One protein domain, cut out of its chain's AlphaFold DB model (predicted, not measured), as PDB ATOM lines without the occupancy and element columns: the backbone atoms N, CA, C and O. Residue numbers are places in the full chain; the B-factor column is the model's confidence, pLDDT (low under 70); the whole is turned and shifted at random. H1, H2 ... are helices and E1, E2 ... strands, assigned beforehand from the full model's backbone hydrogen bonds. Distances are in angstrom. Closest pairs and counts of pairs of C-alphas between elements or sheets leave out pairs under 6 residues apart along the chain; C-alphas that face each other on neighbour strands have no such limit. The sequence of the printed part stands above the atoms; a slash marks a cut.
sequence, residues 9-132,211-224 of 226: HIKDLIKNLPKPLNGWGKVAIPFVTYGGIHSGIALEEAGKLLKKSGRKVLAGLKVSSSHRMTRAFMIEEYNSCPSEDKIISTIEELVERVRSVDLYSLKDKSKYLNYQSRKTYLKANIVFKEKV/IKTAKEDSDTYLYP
ATOM      1  N   HIS A   9      30.229  17.071 -42.854       91.31
ATOM      2  CA  HIS A   9      31.326  16.163 -43.225       91.31
ATOM      3  C   HIS A   9      32.627  16.925 -43.483       91.31
ATOM      4  O   HIS A   9      33.690  16.451 -43.102       91.31
ATOM      5  N   ILE A  10      32.565  18.131 -44.057       94.62
ATOM      6  CA  ILE A  10      33.754  18.980 -44.230       94.62
ATOM      7  C   ILE A  10      34.264  19.488 -42.879       94.62
ATOM      8  O   ILE A  10      35.471  19.509 -42.639       94.62
ATOM      9  N   LYS A  11      33.362  19.849 -41.957       96.06
ATOM     10  CA  LYS A  11      33.749  20.184 -40.578       96.06
ATOM     11  C   LYS A  11      34.486  19.022 -39.920       96.06
ATOM     12  O   LYS A  11      35.500  19.246 -39.263       96.06
ATOM     13  N   ASP A  12      33.987  17.803 -40.088       95.06
ATOM     14  CA  ASP A  12      34.592  16.607 -39.505       95.06
ATOM     15  C   ASP A  12      35.904  16.235 -40.202       95.06
ATOM     16  O   ASP A  12      36.872  15.921 -39.513       95.06
ATOM     17  N   LEU A  13      36.006  16.399 -41.524       94.88
ATOM     18  CA  LEU A  13      37.264  16.276 -42.261       94.88
ATOM     19  C   LEU A  13      38.331  17.208 -41.680       94.88
ATOM     20  O   LEU A  13      39.404  16.743 -41.315       94.88
ATOM     21  N   ILE A  14      38.032  18.505 -41.527       97.06
ATOM     22  CA  ILE A  14      39.003  19.484 -41.008       97.06
ATOM     23  C   ILE A  14      39.455  19.125 -39.587       97.06
ATOM     24  O   ILE A  14      40.639  19.245 -39.278       97.06
ATOM     25  N   LYS A  15      38.538  18.673 -38.720       97.12
ATOM     26  CA  LYS A  15      38.877  18.249 -37.348       97.12
ATOM     27  C   LYS A  15      39.797  17.028 -37.316       97.12
ATOM     28  O   LYS A  15      40.576  16.908 -36.377       97.12
ATOM     29  N   ASN A  16      39.686  16.149 -38.310       96.62
ATOM     30  CA  ASN A  16      40.461  14.915 -38.417       96.62
ATOM     31  C   ASN A  16      41.706  15.052 -39.304       96.62
ATOM     32  O   ASN A  16      42.444  14.082 -39.468       96.62
ATOM     33  N   LEU A  17      41.976  16.240 -39.865       95.81
ATOM     34  CA  LEU A  17      43.223  16.476 -40.582       95.81
ATOM     35  C   LEU A  17      44.413  16.224 -39.649       95.81
ATOM     36  O   LEU A  17      44.418  16.725 -38.517       95.81
ATOM     37  N   PRO A  18      45.472  15.553 -40.131       95.88
ATOM     38  CA  PRO A  18      46.706  15.442 -39.377       95.88
ATOM     39  C   PRO A  18      47.241  16.819 -38.988       95.88
ATOM     40  O   PRO A  18      47.045  17.822 -39.696       95.88
ATOM     41  N   LYS A  19      47.920  16.868 -37.838       95.62
ATOM     42  CA  LYS A  19      48.584  18.089 -37.370       95.62
ATOM     43  C   LYS A  19      49.582  18.571 -38.434       95.62
ATOM     44  O   LYS A  19      50.184  17.733 -39.099       95.62
ATOM     45  N   PRO A  20      49.793  19.890 -38.582       95.50
ATOM     46  CA  PRO A  20      50.697  20.469 -39.579       95.50
ATOM     47  C   PRO A  20      52.185  20.305 -39.199       95.50
ATOM     48  O   PRO A  20      52.913  21.273 -38.976       95.50
ATOM     49  N   LEU A  21      52.613  19.053 -39.070       93.62
ATOM     50  CA  LEU A  21      53.961  18.591 -38.734       93.62
ATOM     51  C   LEU A  21      54.382  17.529 -39.761       93.62
ATOM     52  O   LEU A  21      53.533  17.005 -40.471       93.62
ATOM     53  N   ASN A  22      55.670  17.182 -39.836       91.31
ATOM     54  CA  ASN A  22      56.166  16.047 -40.636       91.31
ATOM     55  C   ASN A  22      55.682  16.044 -42.103       91.31
ATOM     56  O   ASN A  22      55.158  15.047 -42.591       91.31
ATOM     57  N   GLY A  23      55.801  17.182 -42.793       88.62
ATOM     58  CA  GLY A  23      55.379  17.327 -44.194       88.62
ATOM     59  C   GLY A  23      53.922  17.766 -44.396       88.62
ATOM     60  O   GLY A  23      53.565  18.169 -45.499       88.62
ATOM     61  N   TRP A  24      53.086  17.789 -43.351       93.94
ATOM     62  CA  TRP A  24      51.733  18.349 -43.444       93.94
ATOM     63  C   TRP A  24      51.748  19.884 -43.450       93.94
ATOM     64  O   TRP A  24      52.367  20.526 -42.597       93.94
ATOM     65  N   GLY A  25      51.018  20.483 -44.396       91.75
ATOM     66  CA  GLY A  25      51.017  21.928 -44.638       91.75
ATOM     67  C   GLY A  25      50.587  22.773 -43.430       91.75
ATOM     68  O   GLY A  25      49.525  22.548 -42.846       91.75
ATOM     69  N   LYS A  26      51.405  23.782 -43.099       94.69
ATOM     70  CA  LYS A  26      51.195  24.750 -41.998       94.69
ATOM     71  C   LYS A  26      50.250  25.897 -42.346       94.69
ATOM     72  O   LYS A  26      49.769  26.588 -41.448       94.69
ATOM     73  N   VAL A  27      49.992  26.099 -43.632       96.50
ATOM     74  CA  VAL A  27      49.145  27.167 -44.161       96.50
ATOM     75  C   VAL A  27      47.843  26.568 -44.665       96.50
ATOM     76  O   VAL A  27      47.837  25.468 -45.214       96.50
ATOM     77  N   ALA A  28      46.738  27.280 -44.467       97.38
ATOM     78  CA  ALA A  28      45.435  26.884 -44.975       97.38
ATOM     79  C   ALA A  28      44.728  28.041 -45.680       97.38
ATOM     80  O   ALA A  28      44.834  29.196 -45.266       97.38
ATOM     81  N   ILE A  29      43.967  27.704 -46.717       97.88
ATOM     82  CA  ILE A  29      43.114  28.631 -47.458       97.88
ATOM     83  C   ILE A  29      41.765  27.928 -47.636       97.88
ATOM     84  O   ILE A  29      41.635  27.083 -48.522       97.88
ATOM     85  N   PRO A  30      40.767  28.172 -46.769       97.88
ATOM     86  CA  PRO A  30      39.432  27.660 -47.020       97.88
ATOM     87  C   PRO A  30      38.799  28.392 -48.203       97.88
ATOM     88  O   PRO A  30      38.919  29.612 -48.328       97.88
ATOM     89  N   PHE A  31      38.054  27.658 -49.020       96.69
ATOM     90  CA  PHE A  31      37.140  28.248 -49.983       96.69
ATOM     91  C   PHE A  31      35.753  27.617 -49.869       96.69
ATOM     92  O   PHE A  31      35.614  26.463 -49.458       96.69
ATOM     93  N   VAL A  32      34.718  28.387 -50.194       96.12
ATOM     94  CA  VAL A  32      33.324  27.931 -50.181       96.12
ATOM     95  C   VAL A  32      32.605  28.396 -51.437       96.12
ATOM     96  O   VAL A  32      32.778  29.530 -51.869       96.12
ATOM     97  N   THR A  33      31.750  27.535 -51.984       95.00
ATOM     98  CA  THR A  33      30.766  27.914 -53.003       95.00
ATOM     99  C   THR A  33      29.406  28.163 -52.356       95.00
ATOM    100  O   THR A  33      29.002  27.460 -51.410       95.00
ATOM    101  N   TYR A  34      28.687  29.161 -52.861       94.94
ATOM    102  CA  TYR A  34      27.330  29.484 -52.427       94.94
ATOM    103  C   TYR A  34      26.448  29.879 -53.613       94.94
ATOM    104  O   TYR A  34      26.924  30.413 -54.610       94.94
ATOM    105  N   GLY A  35      25.151  29.601 -53.488       93.50
ATOM    106  CA  GLY A  35      24.161  29.811 -54.544       93.50
ATOM    107  C   GLY A  35      23.640  31.247 -54.662       93.50
ATOM    108  O   GLY A  35      22.493  31.432 -55.036       93.50
ATOM    109  N   GLY A  36      24.376  32.259 -54.209       91.75
ATOM    110  CA  GLY A  36      23.948  33.663 -54.290       91.75
ATOM    111  C   GLY A  36      22.987  34.155 -53.197       91.75
ATOM    112  O   GLY A  36      23.081  35.310 -52.821       91.75
ATOM    113  N   ILE A  37      22.118  33.311 -52.615       92.12
ATOM    114  CA  ILE A  37      21.130  33.783 -51.611       92.12
ATOM    115  C   ILE A  37      21.836  34.348 -50.375       92.12
ATOM    116  O   ILE A  37      21.532  35.443 -49.901       92.12
ATOM    117  N   HIS A  38      22.729  33.545 -49.794       91.88
ATOM    118  CA  HIS A  38      23.472  33.923 -48.602       91.88
ATOM    119  C   HIS A  38      24.658  32.968 -48.365       91.88
ATOM    120  O   HIS A  38      24.480  31.749 -48.291       91.88
ATOM    121  N   SER A  39      25.866  33.501 -48.168       93.31
ATOM    122  CA  SER A  39      27.099  32.727 -47.918       93.31
ATOM    123  C   SER A  39      27.415  32.488 -46.443       93.31
ATOM    124  O   SER A  39      28.390  31.839 -46.087       93.31
ATOM    125  N   GLY A  40      26.589  33.031 -45.559       94.50
ATOM    126  CA  GLY A  40      26.459  32.600 -44.171       94.50
ATOM    127  C   GLY A  40      27.782  32.633 -43.422       94.50
ATOM    128  O   GLY A  40      28.671  33.415 -43.731       94.50
ATOM    129  N   ILE A  41      27.915  31.771 -42.425       96.50
ATOM    130  CA  ILE A  41      29.104  31.719 -41.572       96.50
ATOM    131  C   ILE A  41      30.042  30.568 -41.953       96.50
ATOM    132  O   ILE A  41      30.941  30.226 -41.192       96.50
ATOM    133  N   ALA A  42      29.864  29.952 -43.126       97.12
ATOM    134  CA  ALA A  42      30.635  28.771 -43.516       97.12
ATOM    135  C   ALA A  42      32.139  29.039 -43.606       97.12
ATOM    136  O   ALA A  42      32.941  28.241 -43.120       97.12
ATOM    137  N   LEU A  43      32.528  30.163 -44.211       97.06
ATOM    138  CA  LEU A  43      33.940  30.507 -44.354       97.06
ATOM    139  C   LEU A  43      34.568  30.845 -42.990       97.06
ATOM    140  O   LEU A  43      35.699  30.443 -42.716       97.06
ATOM    141  N   GLU A  44      33.811  31.492 -42.097       97.81
ATOM    142  CA  GLU A  44      34.210  31.722 -40.703       97.81
ATOM    143  C   GLU A  44      34.425  30.398 -39.950       97.81
ATOM    144  O   GLU A  44      35.452  30.210 -39.293       97.81
ATOM    145  N   GLU A  45      33.477  29.463 -40.053       98.12
ATOM    146  CA  GLU A  45      33.567  28.133 -39.446       98.12
ATOM    147  C   GLU A  45      34.794  27.368 -39.956       98.12
ATOM    148  O   GLU A  45      35.540  26.804 -39.151       98.12
ATOM    149  N   ALA A  46      35.041  27.398 -41.270       98.31
ATOM    150  CA  ALA A  46      36.225  26.799 -41.879       98.31
ATOM    151  C   ALA A  46      37.509  27.406 -41.297       98.31
ATOM    152  O   ALA A  46      38.393  26.679 -40.844       98.31
ATOM    153  N   GLY A  47      37.581  28.739 -41.234       98.38
ATOM    154  CA  GLY A  47      38.703  29.468 -40.652       98.38
ATOM    155  C   GLY A  47      38.989  29.087 -39.203       98.38
ATOM    156  O   GLY A  47      40.133  28.804 -38.849       98.38
ATOM    157  N   LYS A  48      37.948  29.041 -38.362       98.44
ATOM    158  CA  LYS A  48      38.061  28.653 -36.947       98.44
ATOM    159  C   LYS A  48      38.559  27.215 -36.789       98.44
ATOM    160  O   LYS A  48      39.432  26.965 -35.959       98.44
ATOM    161  N   LEU A  49      38.032  26.277 -37.578       98.56
ATOM    162  CA  LEU A  49      38.438  24.870 -37.523       98.56
ATOM    163  C   LEU A  49      39.880  24.667 -38.003       98.56
ATOM    164  O   LEU A  49      40.652  23.978 -37.339       98.56
ATOM    165  N   LEU A  50      40.273  25.317 -39.101       98.25
ATOM    166  CA  LEU A  50      41.640  25.249 -39.624       98.25
ATOM    167  C   LEU A  50      42.646  25.853 -38.642       98.25
ATOM    168  O   LEU A  50      43.665  25.223 -38.358       98.25
ATOM    169  N   LYS A  51      42.320  26.998 -38.034       97.94
ATOM    170  CA  LYS A  51      43.123  27.577 -36.951       97.94
ATOM    171  C   LYS A  51      43.265  26.621 -35.769       97.94
ATOM    172  O   LYS A  51      44.371  26.398 -35.285       97.94
ATOM    173  N   LYS A  52      42.160  26.005 -35.331       97.81
ATOM    174  CA  LYS A  52      42.160  25.012 -34.244       97.81
ATOM    175  C   LYS A  52      43.015  23.781 -34.575       97.81
ATOM    176  O   LYS A  52      43.595  23.197 -33.668       97.81
ATOM    177  N   SER A  53      43.143  23.418 -35.854       96.69
ATOM    178  CA  SER A  53      44.031  22.333 -36.301       96.69
ATOM    179  C   SER A  53      45.532  22.664 -36.196       96.69
ATOM    180  O   SER A  53      46.365  21.799 -36.457       96.69
ATOM    181  N   GLY A  54      45.893  23.900 -35.825       96.12
ATOM    182  CA  GLY A  54      47.275  24.388 -35.734       96.12
ATOM    183  C   GLY A  54      47.794  25.047 -37.015       96.12
ATOM    184  O   GLY A  54      48.969  25.401 -37.086       96.12
ATOM    185  N   ARG A  55      46.944  25.206 -38.037       97.25
ATOM    186  CA  ARG A  55      47.302  25.868 -39.298       97.25
ATOM    187  C   ARG A  55      47.099  27.375 -39.188       97.25
ATOM    188  O   ARG A  55      46.196  27.838 -38.495       97.25
ATOM    189  N   LYS A  56      47.904  28.142 -39.920       97.75
ATOM    190  CA  LYS A  56      47.686  29.577 -40.125       97.75
ATOM    191  C   LYS A  56      46.829  29.780 -41.368       97.75
ATOM    192  O   LYS A  56      47.181  29.299 -42.444       97.75
ATOM    193  N   VAL A  57      45.717  30.494 -41.235       98.25
ATOM    194  CA  VAL A  57      44.865  30.818 -42.383       98.25
ATOM    195  C   VAL A  57      45.481  31.989 -43.152       98.25
ATOM    196  O   VAL A  57      45.639  33.065 -42.580       98.25
ATOM    197  N   LEU A  58      45.829  31.796 -44.427       97.88
ATOM    198  CA  LEU A  58      46.425  32.845 -45.270       97.88
ATOM    199  C   LEU A  58      45.372  33.791 -45.852       97.88
ATOM    200  O   LEU A  58      45.567  35.006 -45.877       97.88
ATOM    201  N   ALA A  59      44.279  33.222 -46.344       98.12
ATOM    202  CA  ALA A  59      43.164  33.915 -46.971       98.12
ATOM    203  C   ALA A  59      41.929  33.010 -46.915       98.12
ATOM    204  O   ALA A  59      42.054  31.837 -46.572       98.12
ATOM    205  N   GLY A  60      40.754  33.525 -47.261       98.12
ATOM    206  CA  GLY A  60      39.579  32.697 -47.514       98.12
ATOM    207  C   GLY A  60      38.821  33.185 -48.735       98.12
ATOM    208  O   GLY A  60      38.668  34.389 -48.913       98.12
ATOM    209  N   LEU A  61      38.353  32.258 -49.561       98.12
ATOM    210  CA  LEU A  61      37.690  32.564 -50.824       98.12
ATOM    211  C   LEU A  61      36.208  32.177 -50.760       98.12
ATOM    212  O   LEU A  61      35.851  31.029 -50.500       98.12
ATOM    213  N   LYS A  62      35.328  33.137 -51.020       96.06
ATOM    214  CA  LYS A  62      33.905  32.896 -51.247       96.06
ATOM    215  C   LYS A  62      33.657  32.973 -52.747       96.06
ATOM    216  O   LYS A  62      33.874  34.031 -53.319       96.06
ATOM    217  N   VAL A  63      33.179  31.892 -53.356       96.81
ATOM    218  CA  VAL A  63      32.930  31.798 -54.802       96.81
ATOM    219  C   VAL A  63      31.431  31.794 -55.071       96.81
ATOM    220  O   VAL A  63      30.710  30.920 -54.573       96.81
ATOM    221  N   SER A  64      30.962  32.768 -55.849       95.62
ATOM    222  CA  SER A  64      29.592  32.775 -56.358       95.62
ATOM    223  C   SER A  64      29.396  31.623 -57.340       95.62
ATOM    224  O   SER A  64      30.259  31.326 -58.159       95.62
ATOM    225  N   SER A  65      28.274  30.922 -57.218       94.06
ATOM    226  CA  SER A  65      27.954  29.756 -58.038       94.06
ATOM    227  C   SER A  65      26.450  29.644 -58.230       94.06
ATOM    228  O   SER A  65      25.684  30.188 -57.431       94.06
ATOM    229  N   SER A  66      26.018  28.895 -59.241       92.88
ATOM    230  CA  SER A  66      24.594  28.659 -59.435       92.88
ATOM    231  C   SER A  66      23.967  27.930 -58.251       92.88
ATOM    232  O   SER A  66      24.557  27.025 -57.644       92.88
ATOM    233  N   HIS A  67      22.750  28.327 -57.884       91.81
ATOM    234  CA  HIS A  67      22.032  27.701 -56.783       91.81
ATOM    235  C   HIS A  67      21.433  26.368 -57.231       91.81
ATOM    236  O   HIS A  67      20.215  26.235 -57.351       91.81
ATOM    237  N   ARG A  68      22.273  25.347 -57.422       84.81
ATOM    238  CA  ARG A  68      21.909  24.036 -57.995       84.81
ATOM    239  C   ARG A  68      20.622  23.420 -57.455       84.81
ATOM    240  O   ARG A  68      19.866  22.838 -58.218       84.81
ATOM    241  N   MET A  69      20.317  23.578 -56.166       88.06
ATOM    242  CA  MET A  69      19.056  23.064 -55.618       88.06
ATOM    243  C   MET A  69      17.802  23.681 -56.257       88.06
ATOM    244  O   MET A  69      16.809  22.978 -56.393       88.06
ATOM    245  N   THR A  70      17.828  24.962 -56.645       90.50
ATOM    246  CA  THR A  70      16.675  25.622 -57.288       90.50
ATOM    247  C   THR A  70      16.339  24.951 -58.611       90.50
ATOM    248  O   THR A  70      15.174  24.689 -58.872       90.50
ATOM    249  N   ARG A  71      17.346  24.504 -59.370       89.06
ATOM    250  CA  ARG A  71      17.153  23.714 -60.593       89.06
ATOM    251  C   ARG A  71      16.375  22.411 -60.374       89.06
ATOM    252  O   ARG A  71      15.774  21.903 -61.312       89.06
ATOM    253  N   ALA A  72      16.384  21.853 -59.161       87.31
ATOM    254  CA  ALA A  72      15.702  20.593 -58.874       87.31
ATOM    255  C   ALA A  72      14.196  20.750 -58.595       87.31
ATOM    256  O   ALA A  72      13.464  19.772 -58.720       87.31
ATOM    257  N   PHE A  73      13.720  21.932 -58.179       87.94
ATOM    258  CA  PHE A  73      12.308  22.112 -57.807       87.94
ATOM    259  C   PHE A  73      11.723  23.510 -58.050       87.94
ATOM    260  O   PHE A  73      10.573  23.728 -57.684       87.94
ATOM    261  N   MET A  74      12.452  24.452 -58.644       89.25
ATOM    262  CA  MET A  74      11.943  25.757 -59.089       89.25
ATOM    263  C   MET A  74      11.855  25.811 -60.619       89.25
ATOM    264  O   MET A  74      12.378  24.935 -61.303       89.25
ATOM    265  N   ILE A  75      11.164  26.830 -61.142       85.00
ATOM    266  CA  ILE A  75      11.043  27.066 -62.591       85.00
ATOM    267  C   ILE A  75      12.389  27.520 -63.169       85.00
ATOM    268  O   ILE A  75      12.814  27.023 -64.207       85.00
ATOM    269  N   GLU A  76      13.073  28.425 -62.469       87.19
ATOM    270  CA  GLU A  76      14.351  28.996 -62.892       87.19
ATOM    271  C   GLU A  76      15.464  28.662 -61.888       87.19
ATOM    272  O   GLU A  76      15.243  28.611 -60.673       87.19
ATOM    273  N   GLU A  77      16.679  28.435 -62.400       91.19
ATOM    274  CA  GLU A  77      17.878  28.287 -61.572       91.19
ATOM    275  C   GLU A  77      18.335  29.671 -61.094       91.19
ATOM    276  O   GLU A  77      18.695  30.533 -61.895       91.19
ATOM    277  N   TYR A  78      18.343  29.891 -59.781       92.31
ATOM    278  CA  TYR A  78      18.803  31.151 -59.206       92.31
ATOM    279  C   TYR A  78      20.332  31.278 -59.286       92.31
ATOM    280  O   TYR A  78      21.058  30.296 -59.095       92.31
ATOM    281  N   ASN A  79      20.817  32.502 -59.525       92.25
ATOM    282  CA  ASN A  79      22.238  32.819 -59.711       92.25
ATOM    283  C   ASN A  79      22.904  31.975 -60.821       92.25
ATOM    284  O   ASN A  79      24.035  31.524 -60.674       92.25
ATOM    285  N   SER A  80      22.177  31.690 -61.907       91.06
ATOM    286  CA  SER A  80      22.580  30.736 -62.951       91.06
ATOM    287  C   SER A  80      23.836  31.128 -63.736       91.06
ATOM    288  O   SER A  80      24.511  30.237 -64.247       91.06
ATOM    289  N   CYS A  81      24.166  32.418 -63.802       89.06
ATOM    290  CA  CYS A  81      25.293  32.949 -64.570       89.06
ATOM    291  C   CYS A  81      26.166  33.881 -63.702       89.06
ATOM    292  O   CYS A  81      26.086  35.103 -63.835       89.06
ATOM    293  N   PRO A  82      26.946  33.340 -62.745       89.75
ATOM    294  CA  PRO A  82      27.924  34.140 -62.011       89.75
ATOM    295  C   PRO A  82      29.024  34.641 -62.965       89.75
ATOM    296  O   PRO A  82      29.376  33.954 -63.919       89.75
ATOM    297  N   SER A  83      29.591  35.823 -62.701       93.25
ATOM    298  CA  SER A  83      30.637  36.412 -63.553       93.25
ATOM    299  C   SER A  83      31.923  35.575 -63.534       93.25
ATOM    300  O   SER A  83      32.624  35.518 -62.519       93.25
ATOM    301  N   GLU A  84      32.251  34.947 -64.666       94.44
ATOM    302  CA  GLU A  84      33.490  34.175 -64.830       94.44
ATOM    303  C   GLU A  84      34.733  35.062 -64.708       94.44
ATOM    304  O   GLU A  84      35.641  34.718 -63.954       94.44
ATOM    305  N   ASP A  85      34.736  36.245 -65.330       96.50
ATOM    306  CA  ASP A  85      35.844  37.210 -65.242       96.50
ATOM    307  C   ASP A  85      36.156  37.595 -63.790       96.50
ATOM    308  O   ASP A  85      37.315  37.664 -63.365       96.50
ATOM    309  N   LYS A  86      35.113  37.805 -62.980       95.50
ATOM    310  CA  LYS A  86      35.263  38.121 -61.559       95.50
ATOM    311  C   LYS A  86      35.804  36.936 -60.760       95.50
ATOM    312  O   LYS A  86      36.618  37.128 -59.855       95.50
ATOM    313  N   ILE A  87      35.386  35.712 -61.085       96.44
ATOM    314  CA  ILE A  87      35.925  34.493 -60.469       96.44
ATOM    315  C   ILE A  87      37.409  34.336 -60.814       96.44
ATOM    316  O   ILE A  87      38.216  34.149 -59.903       96.44
ATOM    317  N   ILE A  88      37.765  34.450 -62.095       97.44
ATOM    318  CA  ILE A  88      39.136  34.295 -62.597       97.44
ATOM    319  C   ILE A  88      40.054  35.331 -61.949       97.44
ATOM    320  O   ILE A  88      41.008  34.946 -61.278       97.44
ATOM    321  N   SER A  89      39.708  36.617 -62.030       97.69
ATOM    322  CA  SER A  89      40.509  37.694 -61.427       97.69
ATOM    323  C   SER A  89      40.701  37.524 -59.913       97.69
ATOM    324  O   SER A  89      41.786  37.760 -59.385       97.69
ATOM    325  N   THR A  90      39.681  37.039 -59.195       97.88
ATOM    326  CA  THR A  90      39.801  36.769 -57.752       97.88
ATOM    327  C   THR A  90      40.696  35.553 -57.459       97.88
ATOM    328  O   THR A  90      41.397  35.522 -56.442       97.88
ATOM    329  N   ILE A  91      40.692  34.533 -58.324       97.25
ATOM    330  CA  ILE A  91      41.591  33.374 -58.216       97.25
ATOM    331  C   ILE A  91      43.034  33.789 -58.508       97.25
ATOM    332  O   ILE A  91      43.930  33.384 -57.769       97.25
ATOM    333  N   GLU A  92      43.265  34.609 -59.529       98.00
ATOM    334  CA  GLU A  92      44.585  35.162 -59.847       98.00
ATOM    335  C   GLU A  92      45.142  35.956 -58.662       98.00
ATOM    336  O   GLU A  92      46.270  35.716 -58.227       98.00
ATOM    337  N   GLU A  93      44.319  36.803 -58.041       97.75
ATOM    338  CA  GLU A  93      44.700  37.517 -56.822       97.75
ATOM    339  C   GLU A  93      45.074  36.553 -55.680       97.75
ATOM    340  O   GLU A  93      46.072  36.752 -54.979       97.75
ATOM    341  N   LEU A  94      44.305  35.473 -55.484       97.69
ATOM    342  CA  LEU A  94      44.634  34.449 -54.492       97.69
ATOM    343  C   LEU A  94      45.978  33.775 -54.799       97.69
ATOM    344  O   LEU A  94      46.773  33.576 -53.877       97.69
ATOM    345  N   VAL A  95      46.238  33.425 -56.059       97.75
ATOM    346  CA  VAL A  95      47.501  32.812 -56.489       97.75
ATOM    347  C   VAL A  95      48.673  33.740 -56.183       97.75
ATOM    348  O   VAL A  95      49.653  33.295 -55.586       97.75
ATOM    349  N   GLU A  96      48.560  35.034 -56.469       97.25
ATOM    350  CA  GLU A  96      49.621  35.998 -56.164       97.25
ATOM    351  C   GLU A  96      49.858  36.149 -54.652       97.25
ATOM    352  O   GLU A  96      51.006  36.185 -54.191       97.25
ATOM    353  N   ARG A  97      48.802  36.105 -53.825       95.69
ATOM    354  CA  ARG A  97      48.946  36.045 -52.355       95.69
ATOM    355  C   ARG A  97      49.641  34.771 -51.873       95.69
ATOM    356  O   ARG A  97      50.332  34.805 -50.857       95.69
ATOM    357  N   VAL A  98      49.434  33.644 -52.555       95.81
ATOM    358  CA  VAL A  98      50.115  32.377 -52.248       95.81
ATOM    359  C   VAL A  98      51.586  32.452 -52.643       95.81
ATOM    360  O   VAL A  98      52.433  32.024 -51.867       95.81
ATOM    361  N   ARG A  99      51.912  33.017 -53.808       96.19
ATOM    362  CA  ARG A  99      53.297  33.133 -54.296       96.19
ATOM    363  C   ARG A  99      54.141  34.096 -53.466       96.19
ATOM    364  O   ARG A  99      55.325  33.851 -53.274       96.19
ATOM    365  N   SER A 100      53.525  35.156 -52.953       93.88
ATOM    366  CA  SER A 100      54.183  36.177 -52.129       93.88
ATOM    367  C   SER A 100      54.260  35.829 -50.636       93.88
ATOM    368  O   SER A 100      54.739  36.639 -49.841       93.88
ATOM    369  N   VAL A 101      53.779  34.652 -50.215       93.44
ATOM    370  CA  VAL A 101      53.721  34.314 -48.789       93.44
ATOM    371  C   VAL A 101      55.110  34.028 -48.216       93.44
ATOM    372  O   VAL A 101      55.783  33.074 -48.599       93.44
ATOM    373  N   ASP A 102      55.505  34.800 -47.206       94.19
ATOM    374  CA  ASP A 102      56.609  34.431 -46.323       94.19
ATOM    375  C   ASP A 102      56.083  33.588 -45.149       94.19
ATOM    376  O   ASP A 102      55.319  34.050 -44.293       94.19
ATOM    377  N   LEU A 103      56.502  32.323 -45.102       90.25
ATOM    378  CA  LEU A 103      56.074  31.368 -44.080       90.25
ATOM    379  C   LEU A 103      56.569  31.727 -42.670       90.25
ATOM    380  O   LEU A 103      55.922  31.332 -41.691       90.25
ATOM    381  N   TYR A 104      57.675  32.468 -42.551       90.00
ATOM    382  CA  TYR A 104      58.247  32.851 -41.260       90.00
ATOM    383  C   TYR A 104      57.456  33.989 -40.608       90.00
ATOM    384  O   TYR A 104      57.147  33.917 -39.416       90.00
ATOM    385  N   SER A 105      57.037  34.990 -41.386       93.50
ATOM    386  CA  SER A 105      56.266  36.139 -40.892       93.50
ATOM    387  C   SER A 105      54.741  35.997 -41.010       93.50
ATOM    388  O   SER A 105      54.007  36.859 -40.516       93.50
ATOM    389  N   LEU A 106      54.233  34.904 -41.600       94.50
ATOM    390  CA  LEU A 106      52.798  34.693 -41.812       94.50
ATOM    391  C   LEU A 106      51.984  34.890 -40.524       94.50
ATOM    392  O   LEU A 106      52.163  34.179 -39.527       94.50
ATOM    393  N   LYS A 107      51.015  35.808 -40.578       95.69
ATOM    394  CA  LYS A 107      50.001  36.012 -39.538       95.69
ATOM    395  C   LYS A 107      48.713  35.292 -39.913       95.69
ATOM    396  O   LYS A 107      48.301  35.297 -41.069       95.69
ATOM    397  N   ASP A 108      48.063  34.703 -38.917       97.69
ATOM    398  CA  ASP A 108      46.765  34.060 -39.094       97.69
ATOM    399  C   ASP A 108      45.678  35.097 -39.432       97.69
ATOM    400  O   ASP A 108      45.442  36.046 -38.679       97.69
ATOM    401  N   LYS A 109      45.007  34.902 -40.570       97.69
ATOM    402  CA  LYS A 109      43.960  35.786 -41.096       97.69
ATOM    403  C   LYS A 109      42.546  35.247 -40.869       97.69
ATOM    404  O   LYS A 109      41.588  35.804 -41.400       97.69
ATOM    405  N   SER A 110      42.367  34.217 -40.035       98.00
ATOM    406  CA  SER A 110      41.056  33.586 -39.824       98.00
ATOM    407  C   SER A 110      39.982  34.567 -39.326       98.00
ATOM    408  O   SER A 110      38.801  34.377 -39.598       98.00
ATOM    409  N   LYS A 111      40.376  35.631 -38.608       97.31
ATOM    410  CA  LYS A 111      39.456  36.663 -38.094       97.31
ATOM    411  C   LYS A 111      38.730  37.439 -39.198       97.31
ATOM    412  O   LYS A 111      37.607  37.872 -38.978       97.31
ATOM    413  N   TYR A 112      39.346  37.582 -40.374       97.56
ATOM    414  CA  TYR A 112      38.761  38.297 -41.513       97.56
ATOM    415  C   TYR A 112      37.673  37.481 -42.221       97.56
ATOM    416  O   TYR A 112      36.950  38.015 -43.052       97.56
ATOM    417  N   LEU A 113      37.533  36.197 -41.876       97.50
ATOM    418  CA  LEU A 113      36.488  35.328 -42.414       97.50
ATOM    419  C   LEU A 113      35.144  35.514 -41.692       97.50
ATOM    420  O   LEU A 113      34.132  35.001 -42.156       97.50
ATOM    421  N   ASN A 114      35.113  36.275 -40.592       95.69
ATOM    422  CA  ASN A 114      33.884  36.746 -39.952       95.69
ATOM    423  C   ASN A 114      33.416  38.068 -40.591       95.69
ATOM    424  O   ASN A 114      33.455  39.124 -39.962       95.69
ATOM    425  N   TYR A 115      33.041  38.016 -41.871       93.44
ATOM    426  CA  TYR A 115      32.612  39.189 -42.650       93.44
ATOM    427  C   TYR A 115      31.095  39.423 -42.618       93.44
ATOM    428  O   TYR A 115      30.607  40.438 -43.108       93.44
ATOM    429  N   GLN A 116      30.328  38.481 -42.070       93.88
ATOM    430  CA  GLN A 116      28.874  38.572 -42.039       93.88
ATOM    431  C   GLN A 116      28.353  39.455 -40.907       93.88
ATOM    432  O   GLN A 116      28.956  39.594 -39.843       93.88
ATOM    433  N   SER A 117      27.152  40.001 -41.102       92.94
ATOM    434  CA  SER A 117      26.489  40.799 -40.071       92.94
ATOM    435  C   SER A 117      26.143  39.975 -38.820       92.94
ATOM    436  O   SER A 117      25.827  38.784 -38.896       92.94
ATOM    437  N   ARG A 118      26.060  40.633 -37.654       93.31
ATOM    438  CA  ARG A 118      25.565  40.004 -36.409       93.31
ATOM    439  C   ARG A 118      24.177  39.372 -36.578       93.31
ATOM    440  O   ARG A 118      23.909  38.314 -36.012       93.31
ATOM    441  N   LYS A 119      23.301  39.995 -37.379       92.31
ATOM    442  CA  LYS A 119      21.955  39.475 -37.681       92.31
ATOM    443  C   LYS A 119      22.033  38.146 -38.431       92.31
ATOM    444  O   LYS A 119      21.320  37.208 -38.082       92.31
ATOM    445  N   THR A 120      22.906  38.057 -39.431       91.19
ATOM    446  CA  THR A 120      23.173  36.818 -40.166       91.19
ATOM    447  C   THR A 120      23.703  35.735 -39.239       91.19
ATOM    448  O   THR A 120      23.185  34.621 -39.252       91.19
ATOM    449  N   TYR A 121      24.706  36.063 -38.424       92.44
ATOM    450  CA  TYR A 121      25.300  35.117 -37.485       92.44
ATOM    451  C   TYR A 121      24.240  34.527 -36.541       92.44
ATOM    452  O   TYR A 121      24.181  33.315 -36.333       92.44
ATOM    453  N   LEU A 122      23.348  35.374 -36.016       93.44
ATOM    454  CA  LEU A 122      22.246  34.940 -35.162       93.44
ATOM    455  C   LEU A 122      21.259  34.034 -35.914       93.44
ATOM    456  O   LEU A 122      20.900  32.968 -35.417       93.44
ATOM    457  N   LYS A 123      20.853  34.425 -37.131       92.00
ATOM    458  CA  LYS A 123      19.963  33.613 -37.974       92.00
ATOM    459  C   LYS A 123      20.563  32.245 -38.287       92.00
ATOM    460  O   LYS A 123      19.840  31.258 -38.192       92.00
ATOM    461  N   ALA A 124      21.854  32.174 -38.613       92.12
ATOM    462  CA  ALA A 124      22.541  30.911 -38.867       92.12
ATOM    463  C   ALA A 124      22.389  29.959 -37.666       92.12
ATOM    464  O   ALA A 124      21.845  28.867 -37.788       92.12
ATOM    465  N   ASN A 125      22.739  30.437 -36.470       91.44
ATOM    466  CA  ASN A 125      22.766  29.606 -35.265       91.44
ATOM    467  C   ASN A 125      21.382  29.283 -34.667       91.44
ATOM    468  O   ASN A 125      21.225  28.246 -34.018       91.44
ATOM    469  N   ILE A 126      20.378  30.145 -34.855       91.50
ATOM    470  CA  ILE A 126      19.032  29.949 -34.287       91.50
ATOM    471  C   ILE A 126      18.087  29.290 -35.290       91.50
ATOM    472  O   ILE A 126      17.409  28.322 -34.947       91.50
ATOM    473  N   VAL A 127      18.040  29.813 -36.515       88.56
ATOM    474  CA  VAL A 127      17.041  29.446 -37.526       88.56
ATOM    475  C   VAL A 127      17.582  28.370 -38.453       88.56
ATOM    476  O   VAL A 127      16.913  27.362 -38.663       88.56
ATOM    477  N   PHE A 128      18.793  28.546 -38.982       88.19
ATOM    478  CA  PHE A 128      19.350  27.722 -40.059       88.19
ATOM    479  C   PHE A 128      20.228  26.571 -39.574       88.19
ATOM    480  O   PHE A 128      21.241  26.247 -40.180       88.19
ATOM    481  N   LYS A 129      19.814  25.894 -38.498       89.25
ATOM    482  CA  LYS A 129      20.540  24.732 -37.970       89.25
ATOM    483  C   LYS A 129      20.604  23.615 -39.017       89.25
ATOM    484  O   LYS A 129      19.635  22.880 -39.191       89.25
ATOM    485  N   GLU A 130      21.758  23.474 -39.669       87.44
ATOM    486  CA  GLU A 130      21.983  22.618 -40.845       87.44
ATOM    487  C   GLU A 130      21.367  21.214 -40.712       87.44
ATOM    488  O   GLU A 130      20.541  20.818 -41.533       87.44
ATOM    489  N   LYS A 131      21.691  20.482 -39.635       86.56
ATOM    490  CA  LYS A 131      21.169  19.121 -39.402       86.56
ATOM    491  C   LYS A 131      19.642  19.077 -39.285       86.56
ATOM    492  O   LYS A 131      19.010  18.207 -39.873       86.56
ATOM    493  N   VAL A 132      19.049  20.039 -38.576       88.38
ATOM    494  CA  VAL A 132      17.588  20.130 -38.397       88.38
ATOM    495  C   VAL A 132      16.905  20.426 -39.727       88.38
ATOM    496  O   VAL A 132      15.837  19.891 -40.010       88.38
ATOM    497  N   ILE A 211      15.148  34.316 -51.546       92.38
ATOM    498  CA  ILE A 211      15.720  34.978 -52.724       92.38
ATOM    499  C   ILE A 211      15.302  36.452 -52.749       92.38
ATOM    500  O   ILE A 211      16.152  37.334 -52.804       92.38
ATOM    501  N   LYS A 212      14.002  36.738 -52.607       92.31
ATOM    502  CA  LYS A 212      13.458  38.105 -52.623       92.31
ATOM    503  C   LYS A 212      14.019  38.992 -51.509       92.31
ATOM    504  O   LYS A 212      14.100  40.206 -51.662       92.31
ATOM    505  N   THR A 213      14.358  38.401 -50.364       90.81
ATOM    506  CA  THR A 213      14.871  39.127 -49.193       90.81
ATOM    507  C   THR A 213      16.387  39.021 -49.028       90.81
ATOM    508  O   THR A 213      16.915  39.501 -48.015       90.81
ATOM    509  N   ALA A 214      17.086  38.415 -49.993       88.06
ATOM    510  CA  ALA A 214      18.538  38.340 -50.012       88.06
ATOM    511  C   ALA A 214      19.126  39.759 -50.035       88.06
ATOM    512  O   ALA A 214      18.655  40.642 -50.748       88.06
ATOM    513  N   LYS A 215      20.129  39.990 -49.185       86.62
ATOM    514  CA  LYS A 215      20.818  41.288 -49.053       86.62
ATOM    515  C   LYS A 215      22.308  41.200 -49.348       86.62
ATOM    516  O   LYS A 215      22.987  42.219 -49.339       86.62
ATOM    517  N   GLU A 216      22.818  39.985 -49.476       88.56
ATOM    518  CA  GLU A 216      24.205  39.753 -49.830       88.56
ATOM    519  C   GLU A 216      24.304  39.793 -51.350       88.56
ATOM    520  O   GLU A 216      23.493  39.158 -52.021       88.56
ATOM    521  N   ASP A 217      25.271  40.543 -51.871       87.06
ATOM    522  CA  ASP A 217      25.579  40.507 -53.294       87.06
ATOM    523  C   ASP A 217      26.103  39.118 -53.666       87.06
ATOM    524  O   ASP A 217      26.981  38.576 -52.980       87.06
ATOM    525  N   SER A 218      25.551  38.544 -54.734       86.94
ATOM    526  CA  SER A 218      25.855  37.201 -55.221       86.94
ATOM    527  C   SER A 218      27.170  37.180 -56.004       86.94
ATOM    528  O   SER A 218      27.230  36.681 -57.126       86.94
ATOM    529  N   ASP A 219      28.234  37.704 -55.399       93.00
ATOM    530  CA  ASP A 219      29.549  37.858 -56.010       93.00
ATOM    531  C   ASP A 219      30.653  37.065 -55.277       93.00
ATOM    532  O   ASP A 219      30.463  36.508 -54.182       93.00
ATOM    533  N   THR A 220      31.805  36.952 -55.928       96.25
ATOM    534  CA  THR A 220      33.014  36.267 -55.479       96.25
ATOM    535  C   THR A 220      33.933  37.243 -54.749       96.25
ATOM    536  O   THR A 220      34.225  38.333 -55.235       96.25
ATOM    537  N   TYR A 221      34.405  36.849 -53.565       96.44
ATOM    538  CA  TYR A 221      35.250  37.693 -52.719       96.44
ATOM    539  C   TYR A 221      36.393  36.908 -52.091       96.44
ATOM    540  O   TYR A 221      36.214  35.784 -51.608       96.44
ATOM    541  N   LEU A 222      37.551  37.557 -52.019       97.81
ATOM    542  CA  LEU A 222      38.738  37.075 -51.332       97.81
ATOM    543  C   LEU A 222      38.961  37.866 -50.040       97.81
ATOM    544  O   LEU A 222      38.991  39.094 -50.035       97.81
ATOM    545  N   TYR A 223      39.141  37.151 -48.932       97.75
ATOM    546  CA  TYR A 223      39.321  37.728 -47.603       97.75
ATOM    547  C   TYR A 223      40.746  37.495 -47.070       97.75
ATOM    548  O   TYR A 223      41.288  36.400 -47.244       97.75
ATOM    549  N   PRO A 224      41.359  38.472 -46.371       96.31
ATOM    550  CA  PRO A 224      40.878  39.851 -46.226       96.31
ATOM    551  C   PRO A 224      40.793  40.551 -47.581       96.31
ATOM    552  O   PRO A 224      41.573  40.226 -48.473       96.31
TER     553      PRO A 224
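AT A GLANCE: This is residues 9 to 132 and 211 to 224 of the 226 residues of the protein "4Fe-4S dicluster protein" of Marinisporobacter balticus (UniProt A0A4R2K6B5). A small sheet of three strands forms the middle slab, with the long helix H4 covering one face and H2 packed on the opposite face. H1 lies side by side with H2, the short H5 packs on H2 and grazes the sheet, and H3 and H6 lie farther from the middle, each apart from the other helices. The printed part has 138 residues with six named helices and three named strands, in the order H1 E1 H2 E2 H3 H4 H5 H6 E3; the mixed sheet runs E1 E2 E3. The class is mostly helix, though named elements hold only 66 residues, under half. The whole is compact, with a radius of gyration of the C-alphas of 16.2 A and spans of 51 by 36 by 27 A.

IN THESE COORDINATES: H1, residues 9 to 16, begins with C-alpha 9 at (31.326, 16.163, -43.225). E1 is residues 31 to 34, 10.2 A long, and H2 is residues 42 to 52, 15.3 A. E2, residues 60 to 64, measures 13.3 A, and H3 is residues 68 to 73. H4, residues 84 to 99, is the longest helix at 22.5 A, starting at C-alpha 84 (33.490, 34.175, -64.830). H5 is residues 110 to 113, and H6 is residues 118 to 126, 12.2 A. E3, residues 221 to 223, ends with C-alpha 223 at (39.321, 37.728, -47.603).

HOW THE PARTS SIT: E1 and E2 are parallel neighbours at 25 degrees, with N 32 and O 61 2.9 A apart, within hydrogen-bond range. E1, H2 and E2 form a strand-helix-strand unit, two parallel neighbour strands with a helix between, and its crossover is right-handed. E2 and E3 are antiparallel at 170 degrees, with N 223 and O 60 at 2.8 A, within range. H2 is on the sheet at a height of 9.5 A, its closest C-alphas to E1 being those of Leu 43 and Val 32, 6.4 A apart. H4 is on the opposite face, also at 9.5 A; the C-alphas of Thr 90 and Leu 222 in E3 are its closest to that strand, 6.5 A. On the local plane H4 and E3 stand at 4 degrees, and H4 runs along the strands. H1 and H2 touch, the same way at a shallow tilt of 13 degrees, closest at the C-alphas of Ile 14 and Leu 49, 6.4 A. H2 and H5 touch, closest at the C-alphas of Glu 44 and Leu 113, 4.6 A. Every O i to N i+4 pair is within hydrogen-bond range in H1, H2, H4 and H6; H3 has 0 of 2 but 3 of 3 O i to N i+3 pairs, and H5 is too short for an i+4 pair.

THE WHOLE: The C-alphas farthest apart, those of Ile 75 and Tyr 104, are 52.1 A apart. Residues 133 to 210 are not printed, and C-alphas 132 and 211 stand 20.7 A apart across the cut. The link H1 to E1, 14 residues, is long. Mean pLDDT of the printed part is 94.1, and no printed residue is under 70.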